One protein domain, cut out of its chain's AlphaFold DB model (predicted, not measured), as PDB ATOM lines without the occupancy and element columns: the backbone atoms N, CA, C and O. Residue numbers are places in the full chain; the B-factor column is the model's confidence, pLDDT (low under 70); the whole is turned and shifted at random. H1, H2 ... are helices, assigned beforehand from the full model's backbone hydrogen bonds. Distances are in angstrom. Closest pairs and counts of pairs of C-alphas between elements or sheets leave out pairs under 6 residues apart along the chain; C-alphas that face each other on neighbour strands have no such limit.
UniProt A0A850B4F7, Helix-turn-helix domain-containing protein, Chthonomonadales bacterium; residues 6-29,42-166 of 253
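Overview. This is residues 6 to 29 and 42 to 166 of the 253 residues of the protein "Helix-turn-helix domain-containing protein" of Chthonomonadales bacterium (UniProt A0A850B4F7). Three long kinked helices, H6, H7 and H8, cross one another at steep angles and make one end of an elongated helical body; H5 sits at the core, at the inner ends of this group, with H3 crossing it and H4 packed on H6. H1 and H2 form a loosely joined end beyond H3, touching no helix. The printed part has 149 residues with eight named helices, H1 to H8 in chain order, and no named strand: all helix. It is only just compact, close to loose, with a radius of gyration of the C-alphas of 17.2 A, and spans 57 by 29 by 26 A.

Arrangement. H6, residues 86 to 111, is the longest helix and has a kink of 46 degrees near residue 103. H7, residues 114 to 133, only just touches H6, with 3 pairs of C-alphas within 8 A, the closest Leu 97 and Ala 125 at 6.9 A; this hairpin has a steep tilt of 40 degrees, opposite ways. H8, residues 142 to 164, forms a hairpin with H7, also at 40 degrees, the closest C-alphas being Leu 124 and Val 157, 6.4 A apart. H5, residues 70 to 82, and H6 are hubs, touching four helices each. H5 and H6 touch and form a hairpin at a steep tilt of 38 degrees, opposite ways, the closest C-alphas being those of Phe 77 and Ser 89, 5.2 A apart. H5 touches H8 about perpendicular, at 88 degrees, with residues 70 to 75 alone; the C-alphas of Glu 71 and Glu 143 are closest, 4.3 A. H3, residues 43 to 54, touches H5 about perpendicular, at 74 degrees, with Ala 46 and Ala 76 closest, their C-alphas 5.3 A apart. H4, residues 58 to 67, touches residues 91 to 96 of H6 at a steep tilt of 39 degrees, the closest C-alphas being Ala 66 and Ala 95, 6.1 A apart. H2, residues 18 to 27, is close to H3 but not clearly touching, with C-alphas Thr 18 and Met 54 closest, 7.4 A. H1, residues 6 to 13, is close to H2 but not clearly touching, with C-alphas Val 13 and Gln 21 closest, 6.9 A. Every O i to N i+4 pair is within hydrogen-bond range in H3 and H5, but 2 of 4 in H1, 5 of 6 in H2, 4 of 6 in H4, 16 of 22 in H6, 14 of 16 in H7 and 15 of 19 in H8.

Along the chain. H6 runs 35.2 A from C-alpha 86 at (188.772, 215.321, 204.839), H7 28.8 A, and H8 29.4 A to C-alpha 164 at (218.875, 219.700, 225.708). H1 begins at C-alpha 6, (179.608, 222.659, 211.782).

Size, cuts and confidence. The C-alphas of Glu 27 and Glu 166, the two farthest apart, are 58.0 A apart. Residues 30 to 41 are not printed, and C-alphas 29 and 42 are 16.7 A apart across this cut. Of the links printed whole, H7 to H8 is short and the others are tight. Mean pLDDT of the printed part is 81.8, with residues 6 to 16, 18 to 29, 42 to 43, 137 to 140 and 165 to 166 under 70.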
ATOM      1  N   ILE A   6     178.512 223.224 212.580       29.27
ATOM      2  CA  ILE A   6     179.608 222.659 211.782       29.27
ATOM      3  C   ILE A   6     179.592 221.118 211.803       29.27
ATOM      4  O   ILE A   6     179.777 220.498 210.765       29.27
ATOM      5  N   VAL A   7     179.273 220.486 212.940       27.91
ATOM      6  CA  VAL A   7     179.358 219.015 213.095       27.91
ATOM      7  C   VAL A   7     178.230 218.277 212.359       27.91
ATOM      8  O   VAL A   7     178.421 217.154 211.903       27.91
ATOM      9  N   GLN A   8     177.051 218.894 212.209       34.19
ATOM     10  CA  GLN A   8     175.964 218.315 211.402       34.19
ATOM     11  C   GLN A   8     176.191 218.487 209.895       34.19
ATOM     12  O   GLN A   8     175.626 217.730 209.112       34.19
ATOM     13  N   PHE A   9     177.018 219.455 209.496       37.34
ATOM     14  CA  PHE A   9     177.369 219.692 208.099       37.34
ATOM     15  C   PHE A   9     178.401 218.669 207.603       37.34
ATOM     16  O   PHE A   9     178.226 218.100 206.532       37.34
ATOM     17  N   THR A  10     179.413 218.349 208.420       35.41
ATOM     18  CA  THR A  10     180.508 217.431 208.049       35.41
ATOM     19  C   THR A  10     180.021 216.017 207.722       35.41
ATOM     20  O   THR A  10     180.422 215.457 206.712       35.41
ATOM     21  N   LEU A  11     179.087 215.469 208.511       38.38
ATOM     22  CA  LEU A  11     178.535 214.123 208.279       38.38
ATOM     23  C   LEU A  11     177.716 214.010 206.986       38.38
ATOM     24  O   LEU A  11     177.483 212.908 206.510       38.38
ATOM     25  N   ARG A  12     177.268 215.135 206.419       51.44
ATOM     26  CA  ARG A  12     176.443 215.153 205.209       51.44
ATOM     27  C   ARG A  12     177.281 215.201 203.930       51.44
ATOM     28  O   ARG A  12     176.814 214.731 202.906       51.44
ATOM     29  N   VAL A  13     178.500 215.746 203.986       50.00
ATOM     30  CA  VAL A  13     179.369 215.962 202.810       50.00
ATOM     31  C   VAL A  13     180.053 214.672 202.339       50.00
ATOM     32  O   VAL A  13     180.247 214.501 201.134       50.00
ATOM     33  N   ASP A  14     180.356 213.747 203.254       45.06
ATOM     34  CA  ASP A  14     180.970 212.447 202.927       45.06
ATOM     35  C   ASP A  14     180.001 211.482 202.210       45.06
ATOM     36  O   ASP A  14     180.437 210.557 201.527       45.06
ATOM     37  N   GLU A  15     178.687 211.717 202.313       59.84
ATOM     38  CA  GLU A  15     177.645 210.947 201.613       59.84
ATOM     39  C   GLU A  15     177.223 211.586 200.275       59.84
ATOM     40  O   GLU A  15     176.486 210.976 199.499       59.84
ATOM     41  N   MET A  16     177.685 212.809 199.991       67.38
ATOM     42  CA  MET A  16     177.325 213.550 198.782       67.38
ATOM     43  C   MET A  16     178.131 213.074 197.578       67.38
ATOM     44  O   MET A  16     179.349 212.897 197.638       67.38
ATOM     45  N   ASN A  17     177.461 212.928 196.437       75.06
ATOM     46  CA  ASN A  17     178.168 212.648 195.190       75.06
ATOM     47  C   ASN A  17     178.944 213.894 194.701       75.06
ATOM     48  O   ASN A  17     178.673 215.027 195.106       75.06
ATOM     49  N   THR A  18     179.892 213.706 193.779       59.69
ATOM     50  CA  THR A  18     180.766 214.779 193.264       59.69
ATOM     51  C   THR A  18     179.994 215.986 192.703       59.69
ATOM     52  O   THR A  18     180.457 217.123 192.812       59.69
ATOM     53  N   ASN A  19     178.795 215.780 192.141       59.53
ATOM     54  CA  ASN A  19     177.959 216.866 191.618       59.53
ATOM     55  C   ASN A  19     177.298 217.677 192.741       59.53
ATOM     56  O   ASN A  19     177.193 218.897 192.637       59.53
ATOM     57  N   GLU A  20     176.891 217.020 193.823       67.88
ATOM     58  CA  GLU A  20     176.318 217.663 195.007       67.88
ATOM     59  C   GLU A  20     177.370 218.473 195.773       67.88
ATOM     60  O   GLU A  20     177.114 219.624 196.122       67.88
ATOM     61  N   GLN A  21     178.584 217.934 195.928       61.59
ATOM     62  CA  GLN A  21     179.726 218.672 196.485       61.59
ATOM     63  C   GLN A  21     180.061 219.909 195.635       61.59
ATOM     64  O   GLN A  21     180.260 221.003 196.163       61.59
ATOM     65  N   THR A  22     180.049 219.767 194.303       54.41
ATOM     66  CA  THR A  22     180.297 220.879 193.366       54.41
ATOM     67  C   THR A  22     179.220 221.963 193.453       54.41
ATOM     68  O   THR A  22     179.524 223.149 193.324       54.41
ATOM     69  N   ARG A  23     177.962 221.583 193.684       63.25
ATOM     70  CA  ARG A  23     176.839 222.516 193.823       63.25
ATOM     71  C   ARG A  23     176.898 223.302 195.137       63.25
ATOM     72  O   ARG A  23     176.711 224.514 195.116       63.25
ATOM     73  N   LEU A  24     177.268 222.642 196.232       63.47
ATOM     74  CA  LEU A  24     177.456 223.248 197.555       63.47
ATOM     75  C   LEU A  24     178.525 224.362 197.542       63.47
ATOM     76  O   LEU A  24     178.346 225.415 198.149       63.47
ATOM     77  N   ILE A  25     179.601 224.173 196.766       56.47
ATOM     78  CA  ILE A  25     180.641 225.195 196.523       56.47
ATOM     79  C   ILE A  25     180.080 226.437 195.824       56.47
ATOM     80  O   ILE A  25     180.591 227.539 196.013       56.47
ATOM     81  N   ASN A  26     179.077 226.257 194.966       50.75
ATOM     82  CA  ASN A  26     178.559 227.312 194.104       50.75
ATOM     83  C   ASN A  26     177.369 228.069 194.719       50.75
ATOM     84  O   ASN A  26     177.168 229.224 194.354       50.75
ATOM     85  N   GLU A  27     176.588 227.442 195.606       55.91
ATOM     86  CA  GLU A  27     175.315 227.994 196.101       55.91
ATOM     87  C   GLU A  27     175.372 228.521 197.554       55.91
ATOM     88  O   GLU A  27     174.704 229.513 197.839       55.91
ATOM     89  N   ASP A  28     176.196 227.954 198.452       49.22
ATOM     90  CA  ASP A  28     176.077 228.205 199.910       49.22
ATOM     91  C   ASP A  28     177.170 229.087 200.545       49.22
ATOM     92  O   ASP A  28     177.093 229.401 201.734       49.22
ATOM     93  N   PHE A  29     178.169 229.542 199.783       46.19
ATOM     94  CA  PHE A  29     179.189 230.467 200.293       46.19
ATOM     95  C   PHE A  29     179.075 231.845 199.629       46.19
ATOM     96  O   PHE A  29     179.804 232.143 198.677       46.19
ATOM     97  N   ARG A  42     194.389 235.268 194.973       63.69
ATOM     98  CA  ARG A  42     194.662 233.832 194.855       63.69
ATOM     99  C   ARG A  42     193.481 232.945 195.221       63.69
ATOM    100  O   ARG A  42     193.472 231.809 194.766       63.69
ATOM    101  N   GLU A  43     192.493 233.436 195.967       68.50
ATOM    102  CA  GLU A  43     191.336 232.622 196.358       68.50
ATOM    103  C   GLU A  43     190.582 232.056 195.135       68.50
ATOM    104  O   GLU A  43     190.364 230.845 195.092       68.50
ATOM    105  N   PRO A  44     190.303 232.831 194.060       80.44
ATOM    106  CA  PRO A  44     189.667 232.275 192.863       80.44
ATOM    107  C   PRO A  44     190.510 231.193 192.175       80.44
ATOM    108  O   PRO A  44     189.960 230.224 191.652       80.44
ATOM    109  N   HIS A  45     191.839 231.336 192.188       79.88
ATOM    110  CA  HIS A  45     192.756 230.342 191.628       79.88
ATOM    111  C   HIS A  45     192.812 229.078 192.490       79.88
ATOM    112  O   HIS A  45     192.722 227.984 191.946       79.88
ATOM    113  N   ALA A  46     192.864 229.210 193.816       78.44
ATOM    114  CA  ALA A  46     192.846 228.077 194.737       78.44
ATOM    115  C   ALA A  46     191.520 227.303 194.670       78.44
ATOM    116  O   ALA A  46     191.522 226.074 194.667       78.44
ATOM    117  N   ILE A  47     190.389 228.005 194.537       80.88
ATOM    118  CA  ILE A  47     189.081 227.380 194.301       80.88
ATOM    119  C   ILE A  47     189.070 226.653 192.948       80.88
ATOM    120  O   ILE A  47     188.557 225.538 192.856       80.88
ATOM    121  N   ALA A  48     189.629 227.251 191.892       86.12
ATOM    122  CA  ALA A  48     189.737 226.595 190.588       86.12
ATOM    123  C   ALA A  48     190.621 225.336 190.648       86.12
ATOM    124  O   ALA A  48     190.244 224.300 190.096       86.12
ATOM    125  N   ASP A  49     191.742 225.396 191.367       85.06
ATOM    126  CA  ASP A  49     192.630 224.257 191.598       85.06
ATOM    127  C   ASP A  49     191.916 223.152 192.387       85.06
ATOM    128  O   ASP A  49     191.970 221.989 191.992       85.06
ATOM    129  N   LEU A  50     191.168 223.490 193.440       85.06
ATOM    130  CA  LEU A  50     190.370 222.516 194.191       85.06
ATOM    131  C   LEU A  50     189.276 221.870 193.347       85.06
ATOM    132  O   LEU A  50     189.123 220.651 193.378       85.06
ATOM    133  N   ARG A  51     188.544 222.658 192.551       86.81
ATOM    134  CA  ARG A  51     187.562 222.130 191.591       86.81
ATOM    135  C   ARG A  51     188.215 221.158 190.618       86.81
ATOM    136  O   ARG A  51     187.667 220.086 190.375       86.81
ATOM    137  N   ARG A  52     189.405 221.496 190.109       89.81
ATOM    138  CA  ARG A  52     190.189 220.591 189.266       89.81
ATOM    139  C   ARG A  52     190.499 219.294 190.009       89.81
ATOM    140  O   ARG A  52     190.268 218.234 189.448       89.81
ATOM    141  N   LEU A  53     190.977 219.369 191.252       86.50
ATOM    142  CA  LEU A  53     191.328 218.196 192.059       86.50
ATOM    143  C   LEU A  53     190.126 217.283 192.335       86.50
ATOM    144  O   LEU A  53     190.254 216.073 192.181       86.50
ATOM    145  N   MET A  54     188.962 217.836 192.679       87.00
ATOM    146  CA  MET A  54     187.755 217.035 192.949       87.00
ATOM    147  C   MET A  54     187.176 216.370 191.695       87.00
ATOM    148  O   MET A  54     186.519 215.338 191.797       87.00
ATOM    149  N   GLY A  55     187.413 216.940 190.509       88.19
ATOM    150  CA  GLY A  55     187.010 216.342 189.234       88.19
ATOM    151  C   GLY A  55     187.987 215.290 188.696       88.19
ATOM    152  O   GLY A  55     187.705 214.663 187.675       88.19
ATOM    153  N   MET A  56     189.148 215.106 189.331       88.12
ATOM    154  CA  MET A  56     190.154 214.137 188.902       88.12
ATOM    155  C   MET A  56     189.891 212.759 189.516       88.12
ATOM    156  O   MET A  56     189.430 212.656 190.651       88.12
ATOM    157  N   PRO A  57     190.228 211.667 188.806       85.12
ATOM    158  CA  PRO A  57     190.183 210.347 189.412       85.12
ATOM    159  C   PRO A  57     191.210 210.265 190.550       85.12
ATOM    160  O   PRO A  57     192.300 210.831 190.441       85.12
ATOM    161  N   ALA A  58     190.891 209.521 191.615       80.25
ATOM    162  CA  ALA A  58     191.681 209.480 192.851       80.25
ATOM    163  C   ALA A  58     193.186 209.221 192.629       80.25
ATOM    164  O   ALA A  58     194.024 209.832 193.281       80.25
ATOM    165  N   TYR A  59     193.552 208.386 191.651       82.94
ATOM    166  CA  TYR A  59     194.956 208.087 191.334       82.94
ATOM    167  C   TYR A  59     195.739 209.276 190.739       82.94
ATOM    168  O   TYR A  59     196.968 209.274 190.756       82.94
ATOM    169  N   ALA A  60     195.057 210.277 190.177       86.12
ATOM    170  CA  ALA A  60     195.677 211.437 189.535       86.12
ATOM    171  C   ALA A  60     195.799 212.650 190.477       86.12
ATOM    172  O   ALA A  60     196.583 213.563 190.201       86.12
ATOM    173  N   VAL A  61     195.061 212.643 191.591       83.31
ATOM    174  CA  VAL A  61     195.039 213.717 192.593       83.31
ATOM    175  C   VAL A  61     196.430 213.970 193.203       83.31
ATOM    176  O   VAL A  61     196.863 215.125 193.170       83.31
ATOM    177  N   PRO A  62     197.216 212.957 193.635       85.44
ATOM    178  CA  PRO A  62     198.532 213.198 194.238       85.44
ATOM    179  C   PRO A  62     199.499 213.945 193.315       85.44
ATOM    180  O   PRO A  62     200.196 214.863 193.745       85.44
ATOM    181  N   LYS A  63     199.507 213.601 192.020       88.62
ATOM    182  CA  LYS A  63     200.349 214.274 191.022       88.62
ATOM    183  C   LYS A  63     199.932 215.732 190.839       88.62
ATOM    184  O   LYS A  63     200.777 216.617 190.848       88.62
ATOM    185  N   ALA A  64     198.631 215.990 190.726       89.38
ATOM    186  CA  ALA A  64     198.120 217.346 190.580       89.38
ATOM    187  C   ALA A  64     198.434 218.228 191.800       89.38
ATOM    188  O   ALA A  64     198.791 219.391 191.628       89.38
ATOM    189  N   ILE A  65     198.356 217.678 193.015       88.06
ATOM    190  CA  ILE A  65     198.755 218.375 194.243       88.06
ATOM    191  C   ILE A  65     200.279 218.608 194.269       88.06
ATOM    192  O   ILE A  65     200.752 219.669 194.697       88.06
ATOM    193  N   ALA A  66     201.072 217.649 193.781       88.19
ATOM    194  CA  ALA A  66     202.523 217.788 193.668       88.19
ATOM    195  C   ALA A  66     202.941 218.944 192.737       88.19
ATOM    196  O   ALA A  66     203.968 219.574 192.994       88.19
ATOM    197  N   ASP A  67     202.108 219.313 191.766       91.38
ATOM    198  CA  ASP A  67     202.357 220.446 190.866       91.38
ATOM    199  C   ASP A  67     201.974 221.814 191.467       91.38
ATOM    200  O   ASP A  67     202.431 222.851 190.985       91.38
ATOM    201  N   LEU A  68     201.177 221.856 192.545       91.62
ATOM    202  CA  LEU A  68     200.811 223.121 193.195       91.62
ATOM    203  C   LEU A  68     202.033 223.807 193.822       91.62
ATOM    204  O   LEU A  68     202.884 223.168 194.445       91.62
ATOM    205  N   SER A  69     202.100 225.136 193.756       93.12
ATOM    206  CA  SER A  69     203.031 225.861 194.633       93.12
ATOM    207  C   SER A  69     202.685 225.585 196.109       93.12
ATOM    208  O   SER A  69     201.512 225.369 196.417       93.12
ATOM    209  N   PRO A  70     203.654 225.580 197.042       93.31
ATOM    210  CA  PRO A  70     203.360 225.387 198.463       93.31
ATOM    211  C   PRO A  70     202.342 226.393 199.011       93.31
ATOM    212  O   PRO A  70     201.448 226.026 199.765       93.31
ATOM    213  N   GLU A  71     202.434 227.649 198.576       91.06
ATOM    214  CA  GLU A  71     201.479 228.707 198.891       91.06
ATOM    215  C   GLU A  71     200.052 228.353 198.442       91.06
ATOM    216  O   GLU A  71     199.113 228.455 199.232       91.06
ATOM    217  N   ALA A  72     199.892 227.907 197.190       90.31
ATOM    218  CA  ALA A  72     198.601 227.467 196.661       90.31
ATOM    219  C   ALA A  72     198.095 226.213 197.383       90.31
ATOM    220  O   ALA A  72     196.906 226.108 197.663       90.31
ATOM    221  N   GLY A  73     198.996 225.295 197.743       92.56
ATOM    222  CA  GLY A  73     198.660 224.104 198.511       92.56
ATOM    223  C   GLY A  73     198.105 224.435 199.897       92.56
ATOM    224  O   GLY A  73     197.115 223.834 200.291       92.56
ATOM    225  N   VAL A  74     198.671 225.407 200.624       92.31
ATOM    226  CA  VAL A  74     198.123 225.829 201.933       92.31
ATOM    227  C   VAL A  74     196.735 226.453 201.779       92.31
ATOM    228  O   VAL A  74     195.836 226.136 202.555       92.31
ATOM    229  N   CYS A  75     196.544 227.300 200.765       90.56
ATOM    230  CA  CYS A  75     195.245 227.908 200.479       90.56
ATOM    231  C   CYS A  75     194.194 226.833 200.131       90.56
ATOM    232  O   CYS A  75     193.129 226.775 200.746       90.56
ATOM    233  N   ALA A  76     194.533 225.910 199.224       90.88
ATOM    234  CA  ALA A  76     193.684 224.782 198.849       90.88
ATOM    235  C   ALA A  76     193.382 223.863 200.046       90.88
ATOM    236  O   ALA A  76     192.240 223.454 200.238       90.88
ATOM    237  N   PHE A  77     194.377 223.579 200.890       93.19
ATOM    238  CA  PHE A  77     194.179 222.808 202.115       93.19
ATOM    239  C   PHE A  77     193.146 223.462 203.034       93.19
ATOM    240  O   PHE A  77     192.220 222.789 203.474       93.19
ATOM    241  N   ARG A  78     193.277 224.766 203.308       90.94
ATOM    242  CA  ARG A  78     192.361 225.495 204.196       90.94
ATOM    243  C   ARG A  78     190.932 225.479 203.686       90.94
ATOM    244  O   ARG A  78     190.027 225.184 204.458       90.94
ATOM    245  N   ILE A  79     190.738 225.752 202.397       89.31
ATOM    246  CA  ILE A  79     189.405 225.720 201.786       89.31
ATOM    247  C   ILE A  79     188.822 224.299 201.888       89.31
ATOM    248  O   ILE A  79     187.711 224.141 202.385       89.31
ATOM    249  N   ALA A  80     189.582 223.259 201.519       90.62
ATOM    250  CA  ALA A  80     189.131 221.868 201.629       90.62
ATOM    251  C   ALA A  80     188.794 221.472 203.080       90.62
ATOM    252  O   ALA A  80     187.776 220.827 203.326       90.62
ATOM    253  N   TYR A  81     189.617 221.897 204.040       91.69
ATOM    254  CA  TYR A  81     189.422 221.646 205.467       91.69
ATOM    255  C   TYR A  81     188.154 222.324 206.006       91.69
ATOM    256  O   TYR A  81     187.341 221.669 206.653       91.69
ATOM    257  N   VAL A  82     187.943 223.609 205.695       88.69
ATOM    258  CA  VAL A  82     186.734 224.363 206.085       88.69
ATOM    259  C   VAL A  82     185.473 223.743 205.487       88.69
ATOM    260  O   VAL A  82     184.431 223.711 206.138       88.69
ATOM    261  N   MET A  83     185.571 223.203 204.272       87.06
ATOM    262  CA  MET A  83     184.473 222.505 203.609       87.06
ATOM    263  C   MET A  83     184.210 221.085 204.136       87.06
ATOM    264  O   MET A  83     183.239 220.458 203.718       87.06
ATOM    265  N   GLY A  84     185.055 220.556 205.025       91.75
ATOM    266  CA  GLY A  84     184.927 219.189 205.532       91.75
ATOM    267  C   GLY A  84     185.358 218.102 204.542       91.75
ATOM    268  O   GLY A  84     185.034 216.940 204.754       91.75
ATOM    269  N   LEU A  85     186.106 218.442 203.487       89.75
ATOM    270  CA  LEU A  85     186.618 217.494 202.490       89.75
ATOM    271  C   LEU A  85     187.865 216.765 203.023       89.75
ATOM    272  O   LEU A  85     188.977 216.963 202.523       89.75
ATOM    273  N   THR A  86     187.685 215.944 204.058       91.31
ATOM    274  CA  THR A  86     188.772 215.321 204.839       91.31
ATOM    275  C   THR A  86     189.782 214.587 203.953       91.31
ATOM    276  O   THR A  86     190.958 214.949 203.948       91.31
ATOM    277  N   GLY A  87     189.317 213.677 203.091       89.69
ATOM    278  CA  GLY A  87     190.187 212.881 202.219       89.69
ATOM    279  C   GLY A  87     191.016 213.693 201.214       89.69
ATOM    280  O   GLY A  87     192.148 213.318 200.913       89.69
ATOM    281  N   VAL A  88     190.495 214.817 200.707       89.25
ATOM    282  CA  VAL A  88     191.259 215.721 199.824       89.25
ATOM    283  C   VAL A  88     192.226 216.567 200.648       89.25
ATOM    284  O   VAL A  88     193.386 216.725 200.269       89.25
ATOM    285  N   SER A  89     191.776 217.088 201.792       93.38
ATOM    286  CA  SER A  89     192.600 217.919 202.671       93.38
ATOM    287  C   SER A  89     193.827 217.164 203.203       93.38
ATOM    288  O   SER A  89     194.926 217.723 203.209       93.38
ATOM    289  N   ASP A  90     193.676 215.879 203.539       93.31
ATOM    290  CA  ASP A  90     194.761 215.025 204.025       93.31
ATOM    291  C   ASP A  90     195.810 214.774 202.932       93.31
ATOM    292  O   ASP A  90     197.007 214.931 203.177       93.31
ATOM    293  N   GLN A  91     195.374 214.503 201.696       92.56
ATOM    294  CA  GLN A  91     196.277 214.360 200.545       92.56
ATOM    295  C   GLN A  91     197.055 215.651 200.254       92.56
ATOM    296  O   GLN A  91     198.239 215.605 199.906       92.56
ATOM    297  N   ILE A  92     196.415 216.818 200.405       93.75
ATOM    298  CA  ILE A  92     197.089 218.111 200.222       93.75
ATOM    299  C   ILE A  92     198.155 218.319 201.303       93.75
ATOM    300  O   ILE A  92     199.283 218.700 200.981       93.75
ATOM    301  N   VAL A  93     197.828 218.043 202.568       95.38
ATOM    302  CA  VAL A  93     198.776 218.138 203.689       95.38
ATOM    303  C   VAL A  93     199.962 217.208 203.499       95.38
ATOM    304  O   VAL A  93     201.102 217.647 203.656       95.38
ATOM    305  N   GLU A  94     199.721 215.951 203.141       94.50
ATOM    306  CA  GLU A  94     200.781 214.968 202.927       94.50
ATOM    307  C   GLU A  94     201.754 215.436 201.837       94.50
ATOM    308  O   GLU A  94     202.970 215.477 202.046       94.50
ATOM    309  N   ALA A  95     201.228 215.900 200.701       93.81
ATOM    310  CA  ALA A  95     202.047 216.426 199.616       93.81
ATOM    311  C   ALA A  95     202.819 217.698 200.014       93.81
ATOM    312  O   ALA A  95     203.978 217.868 199.624       93.81
ATOM    313  N   LEU A  96     202.211 218.598 200.798       94.94
ATOM    314  CA  LEU A  96     202.891 219.778 201.338       94.94
ATOM    315  C   LEU A  96     204.044 219.387 202.267       94.94
ATOM    316  O   LEU A  96     205.144 219.929 202.135       94.94
ATOM    317  N   LEU A  97     203.819 218.437 203.178       95.12
ATOM    318  CA  LEU A  97     204.858 217.927 204.071       95.12
ATOM    319  C   LEU A  97     205.999 217.302 203.269       95.12
ATOM    320  O   LEU A  97     207.158 217.645 203.506       95.12
ATOM    321  N   TYR A  98     205.689 216.488 202.258       94.19
ATOM    322  CA  TYR A  98     206.689 215.886 201.377       94.19
ATOM    323  C   TYR A  98     207.567 216.944 200.685       94.19
ATOM    324  O   TYR A  98     208.794 216.829 200.668       94.19
ATOM    325  N   LYS A  99     206.971 218.045 200.204       93.06
ATOM    326  CA  LYS A  99     207.713 219.188 199.629       93.06
ATOM    327  C   LYS A  99     208.600 219.905 200.645       93.06
ATOM    328  O   LYS A  99     209.631 220.470 200.273       93.06
ATOM    329  N   CYS A 100     208.222 219.901 201.921       93.38
ATOM    330  CA  CYS A 100     209.014 220.519 202.980       93.38
ATOM    331  C   CYS A 100     210.261 219.701 203.329       93.38
ATOM    332  O   CYS A 100     211.276 220.297 203.703       93.38
ATOM    333  N   VAL A 101     210.221 218.366 203.196       92.38
ATOM    334  CA  VAL A 101     211.292 217.465 203.664       92.38
ATOM    335  C   VAL A 101     212.680 217.867 203.141       92.38
ATOM    336  O   VAL A 101     213.559 218.106 203.972       92.38
ATOM    337  N   PRO A 102     212.925 218.058 201.826       93.00
ATOM    338  CA  PRO A 102     214.261 218.425 201.344       93.00
ATOM    339  C   PRO A 102     214.762 219.765 201.900       93.00
ATOM    340  O   PRO A 102     215.958 219.939 202.148       93.00
ATOM    341  N   TYR A 103     213.856 220.725 202.106       93.19
ATOM    342  CA  TYR A 103     214.190 222.029 202.678       93.19
ATOM    343  C   TYR A 103     214.558 221.922 204.163       93.19
ATOM    344  O   TYR A 103     215.530 222.545 204.602       93.19
ATOM    345  N   ILE A 104     213.811 221.111 204.918       92.00
ATOM    346  CA  ILE A 104     214.066 220.817 206.330       92.00
ATOM    347  C   ILE A 104     215.426 220.130 206.471       92.00
ATOM    348  O   ILE A 104     216.311 220.664 207.143       92.00
ATOM    349  N   LEU A 105     215.638 219.019 205.759       89.88
ATOM    350  CA  LEU A 105     216.874 218.231 205.817       89.88
ATOM    351  C   LEU A 105     218.116 219.053 205.456       89.88
ATOM    352  O   LEU A 105     219.161 218.897 206.077       89.88
ATOM    353  N   ARG A 106     218.010 220.002 204.517       92.94
ATOM    354  CA  ARG A 106     219.123 220.907 204.173       92.94
ATOM    355  C   ARG A 106     219.468 221.898 205.292       92.94
ATOM    356  O   ARG A 106     220.585 222.414 205.338       92.94
ATOM    357  N   ARG A 107     218.515 222.231 206.166       91.75
ATOM    358  CA  ARG A 107     218.703 223.212 207.247       91.75
ATOM    359  C   ARG A 107     219.117 222.588 208.569       91.75
ATOM    360  O   ARG A 107     219.867 223.240 209.291       91.75
ATOM    361  N   LEU A 108     218.655 221.380 208.882       90.25
ATOM    362  CA  LEU A 108     218.909 220.734 210.173       90.25
ATOM    363  C   LEU A 108     220.397 220.598 210.546       90.25
ATOM    364  O   LEU A 108     220.723 220.924 211.689       90.25
ATOM    365  N   PRO A 109     221.330 220.280 209.622       90.19
ATOM    366  CA  PRO A 109     222.755 220.207 209.953       90.19
ATOM    367  C   PRO A 109     223.332 221.501 210.544       90.19
ATOM    368  O   PRO A 109     224.268 221.455 211.332       90.19
ATOM    369  N   ARG A 110     222.748 222.667 210.229       91.06
ATOM    370  CA  ARG A 110     223.195 223.970 210.763       91.06
ATOM    371  C   ARG A 110     222.934 224.141 212.258       91.06
ATOM    372  O   ARG A 110     223.440 225.091 212.845       91.06
ATOM    373  N   TYR A 111     222.120 223.269 212.840       89.44
ATOM    374  CA  TYR A 111     221.742 223.308 214.245       89.44
ATOM    375  C   TYR A 111     222.424 222.213 215.079       89.44
ATOM    376  O   TYR A 111     222.249 222.205 216.291       89.44
ATOM    377  N   GLY A 112     223.189 221.303 214.458       89.88
ATOM    378  CA  GLY A 112     223.948 220.268 215.175       89.88
ATOM    379  C   GLY A 112     223.109 219.155 215.823       89.88
ATOM    380  O   GLY A 112     223.617 218.446 216.678       89.88
ATOM    381  N   VAL A 113     221.845 218.974 215.425       86.69
ATOM    382  CA  VAL A 113     220.867 218.078 216.089       86.69
ATOM    383  C   VAL A 113     220.574 216.790 215.305       86.69
ATOM    384  O   VAL A 113     219.429 216.364 215.185       86.69
ATOM    385  N   MET A 114     221.596 216.157 214.725       84.06
ATOM    386  CA  MET A 114     221.390 214.992 213.841       84.06
ATOM    387  C   MET A 114     220.793 213.765 214.551       84.06
ATOM    388  O   MET A 114     220.112 212.973 213.907       84.06
ATOM    389  N   TYR A 115     221.019 213.619 215.858       84.81
ATOM    390  CA  TYR A 115     220.541 212.483 216.655       84.81
ATOM    391  C   TYR A 115     219.021 212.494 216.897       84.81
ATOM    392  O   TYR A 115     218.448 211.444 217.153       84.81
ATOM    393  N   ALA A 116     218.366 213.654 216.782       87.69
ATOM    394  CA  ALA A 116     216.936 213.833 217.051       87.69
ATOM    395  C   ALA A 116     216.118 214.058 215.767       87.69
ATOM    396  O   ALA A 116     215.075 214.709 215.784       87.69
ATOM    397  N   LEU A 117     216.616 213.589 214.618       88.75
ATOM    398  CA  LEU A 117     216.032 213.908 213.314       88.75
ATOM    399  C   LEU A 117     214.570 213.450 213.182       88.75
ATOM    400  O   LEU A 117     213.739 214.209 212.686       88.75
ATOM    401  N   GLU A 118     214.266 212.226 213.611       89.06
ATOM    402  CA  GLU A 118     212.919 211.651 213.510       89.06
ATOM    403  C   GLU A 118     211.922 212.349 214.447       89.06
ATOM    404  O   GLU A 118     210.797 212.643 214.032       89.06
ATOM    405  N   ASP A 119     212.362 212.713 215.654       89.62
ATOM    406  CA  ASP A 119     211.554 213.475 216.611       89.62
ATOM    407  C   ASP A 119     211.258 214.875 216.065       89.62
ATOM    408  O   ASP A 119     210.101 215.271 215.955       89.62
ATOM    409  N   ILE A 120     212.291 215.585 215.590       90.50
ATOM    410  CA  ILE A 120     212.143 216.911 214.973       90.50
ATOM    411  C   ILE A 120     211.198 216.850 213.771       90.50
ATOM    412  O   ILE A 120     210.418 217.778 213.555       90.50
ATOM    413  N   ARG A 121     211.269 215.789 212.957       90.56
ATOM    414  CA  ARG A 121     210.382 215.613 211.800       90.56
ATOM    415  C   ARG A 121     208.927 215.464 212.244       90.56
ATOM    416  O   ARG A 121     208.059 216.096 211.645       90.56
ATOM    417  N   SER A 122     208.683 214.656 213.272       91.06
ATOM    418  CA  SER A 122     207.348 214.397 213.818       91.06
ATOM    419  C   SER A 122     206.750 215.660 214.440       91.06
ATOM    420  O   SER A 122     205.661 216.082 214.048       91.06
ATOM    421  N   ASP A 123     207.509 216.339 215.298       92.62
ATOM    422  CA  ASP A 123     207.109 217.598 215.931       92.62
ATOM    423  C   ASP A 123     206.818 218.683 214.900       92.62
ATOM    424  O   ASP A 123     205.810 219.392 214.975       92.62
ATOM    425  N   LEU A 124     207.685 218.808 213.896       93.50
ATOM    426  CA  LEU A 124     207.501 219.795 212.848       93.50
ATOM    427  C   LEU A 124     206.262 219.494 212.002       93.50
ATOM    428  O   LEU A 124     205.547 220.432 211.660       93.50
ATOM    429  N   ALA A 125     205.974 218.229 211.689       93.62
ATOM    430  CA  ALA A 125     204.754 217.863 210.973       93.62
ATOM    431  C   ALA A 125     203.501 218.272 211.763       93.62
ATOM    432  O   ALA A 125     202.634 218.951 211.213       93.62
ATOM    433  N   VAL A 126     203.448 217.956 213.063       93.81
ATOM    434  CA  VAL A 126     202.340 218.348 213.951       93.81
ATOM    435  C   VAL A 126     202.178 219.870 213.988       93.81
ATOM    436  O   VAL A 126     201.085 220.386 213.753       93.81
ATOM    437  N   VAL A 127     203.274 220.603 214.211       92.31
ATOM    438  CA  VAL A 127     203.277 222.073 214.260       92.31
ATOM    439  C   VAL A 127     202.796 222.675 212.940       92.31
ATOM    440  O   VAL A 127     202.024 223.632 212.955       92.31
ATOM    441  N   LEU A 128     203.248 222.157 211.797       93.50
ATOM    442  CA  LEU A 128     202.865 222.683 210.487       93.50
ATOM    443  C   LEU A 128     201.385 222.444 210.191       93.50
ATOM    444  O   LEU A 128     200.704 223.391 209.805       93.50
ATOM    445  N   ILE A 129     200.880 221.229 210.431       93.69
ATOM    446  CA  ILE A 129     199.461 220.895 210.233       93.69
ATOM    447  C   ILE A 129     198.580 221.813 211.078       93.69
ATOM    448  O   ILE A 129     197.647 222.423 210.559       93.69
ATOM    449  N   GLU A 130     198.907 221.959 212.361       91.31
ATOM    450  CA  GLU A 130     198.161 222.816 213.280       91.31
ATOM    451  C   GLU A 130     198.165 224.284 212.821       91.31
ATOM    452  O   GLU A 130     197.133 224.948 212.825       91.31
ATOM    453  N   GLN A 131     199.304 224.803 212.354       90.44
ATOM    454  CA  GLN A 131     199.382 226.178 211.845       90.44
ATOM    455  C   GLN A 131     198.620 226.373 210.529       90.44
ATOM    456  O   GLN A 131     198.025 227.430 210.324       90.44
ATOM    457  N   TRP A 132     198.625 225.386 209.634       92.62
ATOM    458  CA  TRP A 132     197.881 225.475 208.379       92.62
ATOM    459  C   TRP A 132     196.372 225.347 208.595       92.62
ATOM    460  O   TRP A 132     195.622 225.999 207.874       92.62
ATOM    461  N   ARG A 133     195.930 224.575 209.601       90.69
ATOM    462  CA  ARG A 133     194.509 224.431 209.974       90.69
ATOM    463  C   ARG A 133     193.906 225.715 210.529       90.69
ATOM    464  O   ARG A 133     192.709 225.934 210.376       90.69
ATOM    465  N   ARG A 134     194.718 226.566 211.160       86.31
ATOM    466  CA  ARG A 134     194.270 227.870 211.662       86.31
ATOM    467  C   ARG A 134     193.856 228.769 210.498       86.31
ATOM    468  O   ARG A 134     194.650 229.009 209.584       86.31
ATOM    469  N   THR A 135     192.626 229.269 210.563       79.62
ATOM    470  CA  THR A 135     191.989 230.142 209.559       79.62
ATOM    471  C   THR A 135     191.935 231.609 209.990       79.62
ATOM    472  O   THR A 135     191.389 232.446 209.278       79.62
ATOM    473  N   ASP A 136     192.516 231.940 211.142       77.94
ATOM    474  CA  ASP A 136     192.567 233.294 211.685       77.94
ATOM    475  C   ASP A 136     193.263 234.254 210.695       77.94
ATOM    476  O   ASP A 136     194.344 233.958 210.179       77.94
ATOM    477  N   SER A 137     192.695 235.444 210.469       57.34
ATOM    478  CA  SER A 137     193.163 236.424 209.462       57.34
ATOM    479  C   SER A 137     194.613 236.902 209.651       57.34
ATOM    480  O   SER A 137     195.261 237.372 208.719       57.34
ATOM    481  N   CYS A 138     195.193 236.740 210.841       53.69
ATOM    482  CA  CYS A 138     196.601 237.048 211.100       53.69
ATOM    483  C   CYS A 138     197.586 235.965 210.597       53.69
ATOM    484  O   CYS A 138     198.802 236.170 210.659       53.69
ATOM    485  N   GLN A 139     197.088 234.835 210.077       59.03
ATOM    486  CA  GLN A 139     197.859 233.685 209.578       59.03
ATOM    487  C   GLN A 139     197.953 233.625 208.036       59.03
ATOM    488  O   GLN A 139     198.482 232.652 207.488       59.03
ATOM    489  N   GLU A 140     197.506 234.667 207.327       59.19
ATOM    490  CA  GLU A 140     197.585 234.820 205.859       59.19
ATOM    491  C   GLU A 140     199.035 234.866 205.317       59.19
ATOM    492  O   GLU A 140     199.270 234.910 204.113       59.19
ATOM    493  N   PHE A 141     200.061 234.814 206.174       77.12
ATOM    494  CA  PHE A 141     201.462 234.857 205.739       77.12
ATOM    495  C   PHE A 141     201.937 233.593 205.013       77.12
ATOM    496  O   PHE A 141     202.844 233.686 204.181       77.12
ATOM    497  N   TRP A 142     201.356 232.423 205.300       85.75
ATOM    498  CA  TRP A 142     201.768 231.162 204.668       85.75
ATOM    499  C   TRP A 142     201.475 231.129 203.166       85.75
ATOM    500  O   TRP A 142     202.235 230.528 202.411       85.75
ATOM    501  N   GLU A 143     200.434 231.833 202.730       83.69
ATOM    502  CA  GLU A 143     199.956 231.865 201.343       83.69
ATOM    503  C   GLU A 143     200.769 232.814 200.447       83.69
ATOM    504  O   GLU A 143     200.601 232.819 199.226       83.69
ATOM    505  N   VAL A 144     201.680 233.607 201.027       82.94
ATOM    506  CA  VAL A 144     202.599 234.496 200.284       82.94
ATOM    507  C   VAL A 144     204.063 234.237 200.597       82.94
ATOM    508  O   VAL A 144     204.920 234.471 199.747       82.94
ATOM    509  N   ARG A 145     204.390 233.794 201.813       86.88
ATOM    510  CA  ARG A 145     205.775 233.636 202.276       86.88
ATOM    511  C   ARG A 145     206.021 232.267 202.889       86.88
ATOM    512  O   ARG A 145     206.713 232.173 203.908       86.88
ATOM    513  N   PHE A 146     205.513 231.215 202.253       90.75
ATOM    514  CA  PHE A 146     205.569 229.842 202.754       90.75
ATOM    515  C   PHE A 146     206.956 229.462 203.291       90.75
ATOM    516  O   PHE A 146     207.114 229.123 204.463       90.75
ATOM    517  N   TRP A 147     207.999 229.610 202.467       92.06
ATOM    518  CA  TRP A 147     209.366 229.210 202.825       92.06
ATOM    519  C   TRP A 147     209.977 230.019 203.976       92.06
ATOM    520  O   TRP A 147     210.829 229.514 204.719       92.06
ATOM    521  N   HIS A 148     209.559 231.278 204.130       87.94
ATOM    522  CA  HIS A 148     209.978 232.121 205.245       87.94
ATOM    523  C   HIS A 148     209.332 231.641 206.547       87.94
ATOM    524  O   HIS A 148     210.048 231.404 207.522       87.94
ATOM    525  N   CYS A 149     208.015 231.428 206.535       90.56
ATOM    526  CA  CYS A 149     207.257 230.905 207.669       90.56
ATOM    527  C   CYS A 149     207.758 229.515 208.086       90.56
ATOM    528  O   CYS A 149     208.049 229.299 209.263       90.56
ATOM    529  N   LEU A 150     207.994 228.616 207.124       92.94
ATOM    530  CA  LEU A 150     208.596 227.304 207.374       92.94
ATOM    531  C   LEU A 150     209.972 227.437 208.040       92.94
ATOM    532  O   LEU A 150     210.275 226.740 209.004       92.94
ATOM    533  N   GLY A 151     210.807 228.367 207.569       91.62
ATOM    534  CA  GLY A 151     212.119 228.628 208.161       91.62
ATOM    535  C   GLY A 151     212.064 229.096 209.620       91.62
ATOM    536  O   GLY A 151     212.954 228.735 210.394       91.62
ATOM    537  N   LEU A 152     211.046 229.879 209.990       90.00
ATOM    538  CA  LEU A 152     210.799 230.288 211.376       90.00
ATOM    539  C   LEU A 152     210.340 229.096 212.224       90.00
ATOM    540  O   LEU A 152     210.912 228.864 213.282       90.00
ATOM    541  N   ARG A 153     209.405 228.278 211.723       93.06
ATOM    542  CA  ARG A 153     208.911 227.100 212.455       93.06
ATOM    543  C   ARG A 153     209.970 226.029 212.670       93.06
ATOM    544  O   ARG A 153     210.088 225.538 213.783       93.06
ATOM    545  N   ILE A 154     210.813 225.754 211.673       93.69
ATOM    546  CA  ILE A 154     211.979 224.872 211.853       93.69
ATOM    547  C   ILE A 154     212.845 225.374 213.013       93.69
ATOM    548  O   ILE A 154     213.258 224.595 213.861       93.69
ATOM    549  N   ARG A 155     213.125 226.682 213.070       91.94
ATOM    550  CA  ARG A 155     213.942 227.264 214.144       91.94
ATOM    551  C   ARG A 155     213.272 227.117 215.509       91.94
ATOM    552  O   ARG A 155     213.971 226.829 216.475       91.94
ATOM    553  N   ASP A 156     211.967 227.356 215.587       90.88
ATOM    554  CA  ASP A 156     211.206 227.251 216.832       90.88
ATOM    555  C   ASP A 156     211.207 225.812 217.361       90.88
ATOM    556  O   ASP A 156     211.516 225.616 218.533       90.88
ATOM    557  N   VAL A 157     210.965 224.826 216.486       93.12
ATOM    558  CA  VAL A 157     210.957 223.391 216.827       93.12
ATOM    559  C   VAL A 157     212.350 222.885 217.188       93.12
ATOM    560  O   VAL A 157     212.501 222.165 218.161       93.12
ATOM    561  N   VAL A 158     213.393 223.288 216.458       92.94
ATOM    562  CA  VAL A 158     214.765 222.799 216.688       92.94
ATOM    563  C   VAL A 158     215.412 223.408 217.937       92.94
ATOM    564  O   VAL A 158     216.250 222.778 218.580       92.94
ATOM    565  N   ARG A 159     215.041 224.639 218.310       91.81
ATOM    566  CA  ARG A 159     215.664 225.367 219.427       91.81
ATOM    567  C   ARG A 159     215.631 224.596 220.761       91.81
ATOM    568  O   ARG A 159     216.659 224.627 221.436       91.81
ATOM    569  N   PRO A 160     214.523 223.953 221.178       89.62
ATOM    570  CA  PRO A 160     214.506 223.046 222.325       89.62
ATOM    571  C   PRO A 160     215.579 221.955 222.246       89.62
ATOM    572  O   PRO A 160     216.388 221.856 223.162       89.62
ATOM    573  N   TYR A 161     215.672 221.220 221.136       89.50
ATOM    574  CA  TYR A 161     216.650 220.136 220.968       89.50
ATOM    575  C   TYR A 161     218.096 220.615 221.115       89.50
ATOM    576  O   TYR A 161     218.887 219.969 221.797       89.50
ATOM    577  N   CYS A 162     218.428 221.792 220.571       88.44
ATOM    578  CA  CYS A 162     219.755 222.387 220.759       88.44
ATOM    579  C   CYS A 162     220.079 222.690 222.231       88.44
ATOM    580  O   CYS A 162     221.243 222.682 222.604       88.44
ATOM    581  N   ARG A 163     219.076 223.003 223.065       84.75
ATOM    582  CA  ARG A 163     219.286 223.313 224.491       84.75
ATOM    583  C   ARG A 163     219.467 222.060 225.343       84.75
ATOM    584  O   ARG A 163     220.136 222.132 226.367       84.75
ATOM    585  N   PHE A 164     218.841 220.953 224.951       78.69
ATOM    586  CA  PHE A 164     218.875 219.700 225.708       78.69
ATOM    587  C   PHE A 164     220.037 218.785 225.309       78.69
ATOM    588  O   PHE A 164     220.528 218.054 226.161       78.69
ATOM    589  N   GLY A 165     220.532 218.875 224.069       68.88
ATOM    590  CA  GLY A 165     221.667 218.072 223.596       68.88
ATOM    591  C   GLY A 165     222.980 218.275 224.354       68.88
ATOM    592  O   GLY A 165     223.861 217.429 224.272       68.88
ATOM    593  N   GLU A 166     223.116 219.371 225.105       61.00
ATOM    594  CA  GLU A 166     224.293 219.626 225.943       61.00
ATOM    595  C   GLU A 166     224.190 219.017 227.345       61.00
ATOM    596  O   GLU A 166     225.203 218.982 228.041       61.00
TER     597      GLU A 166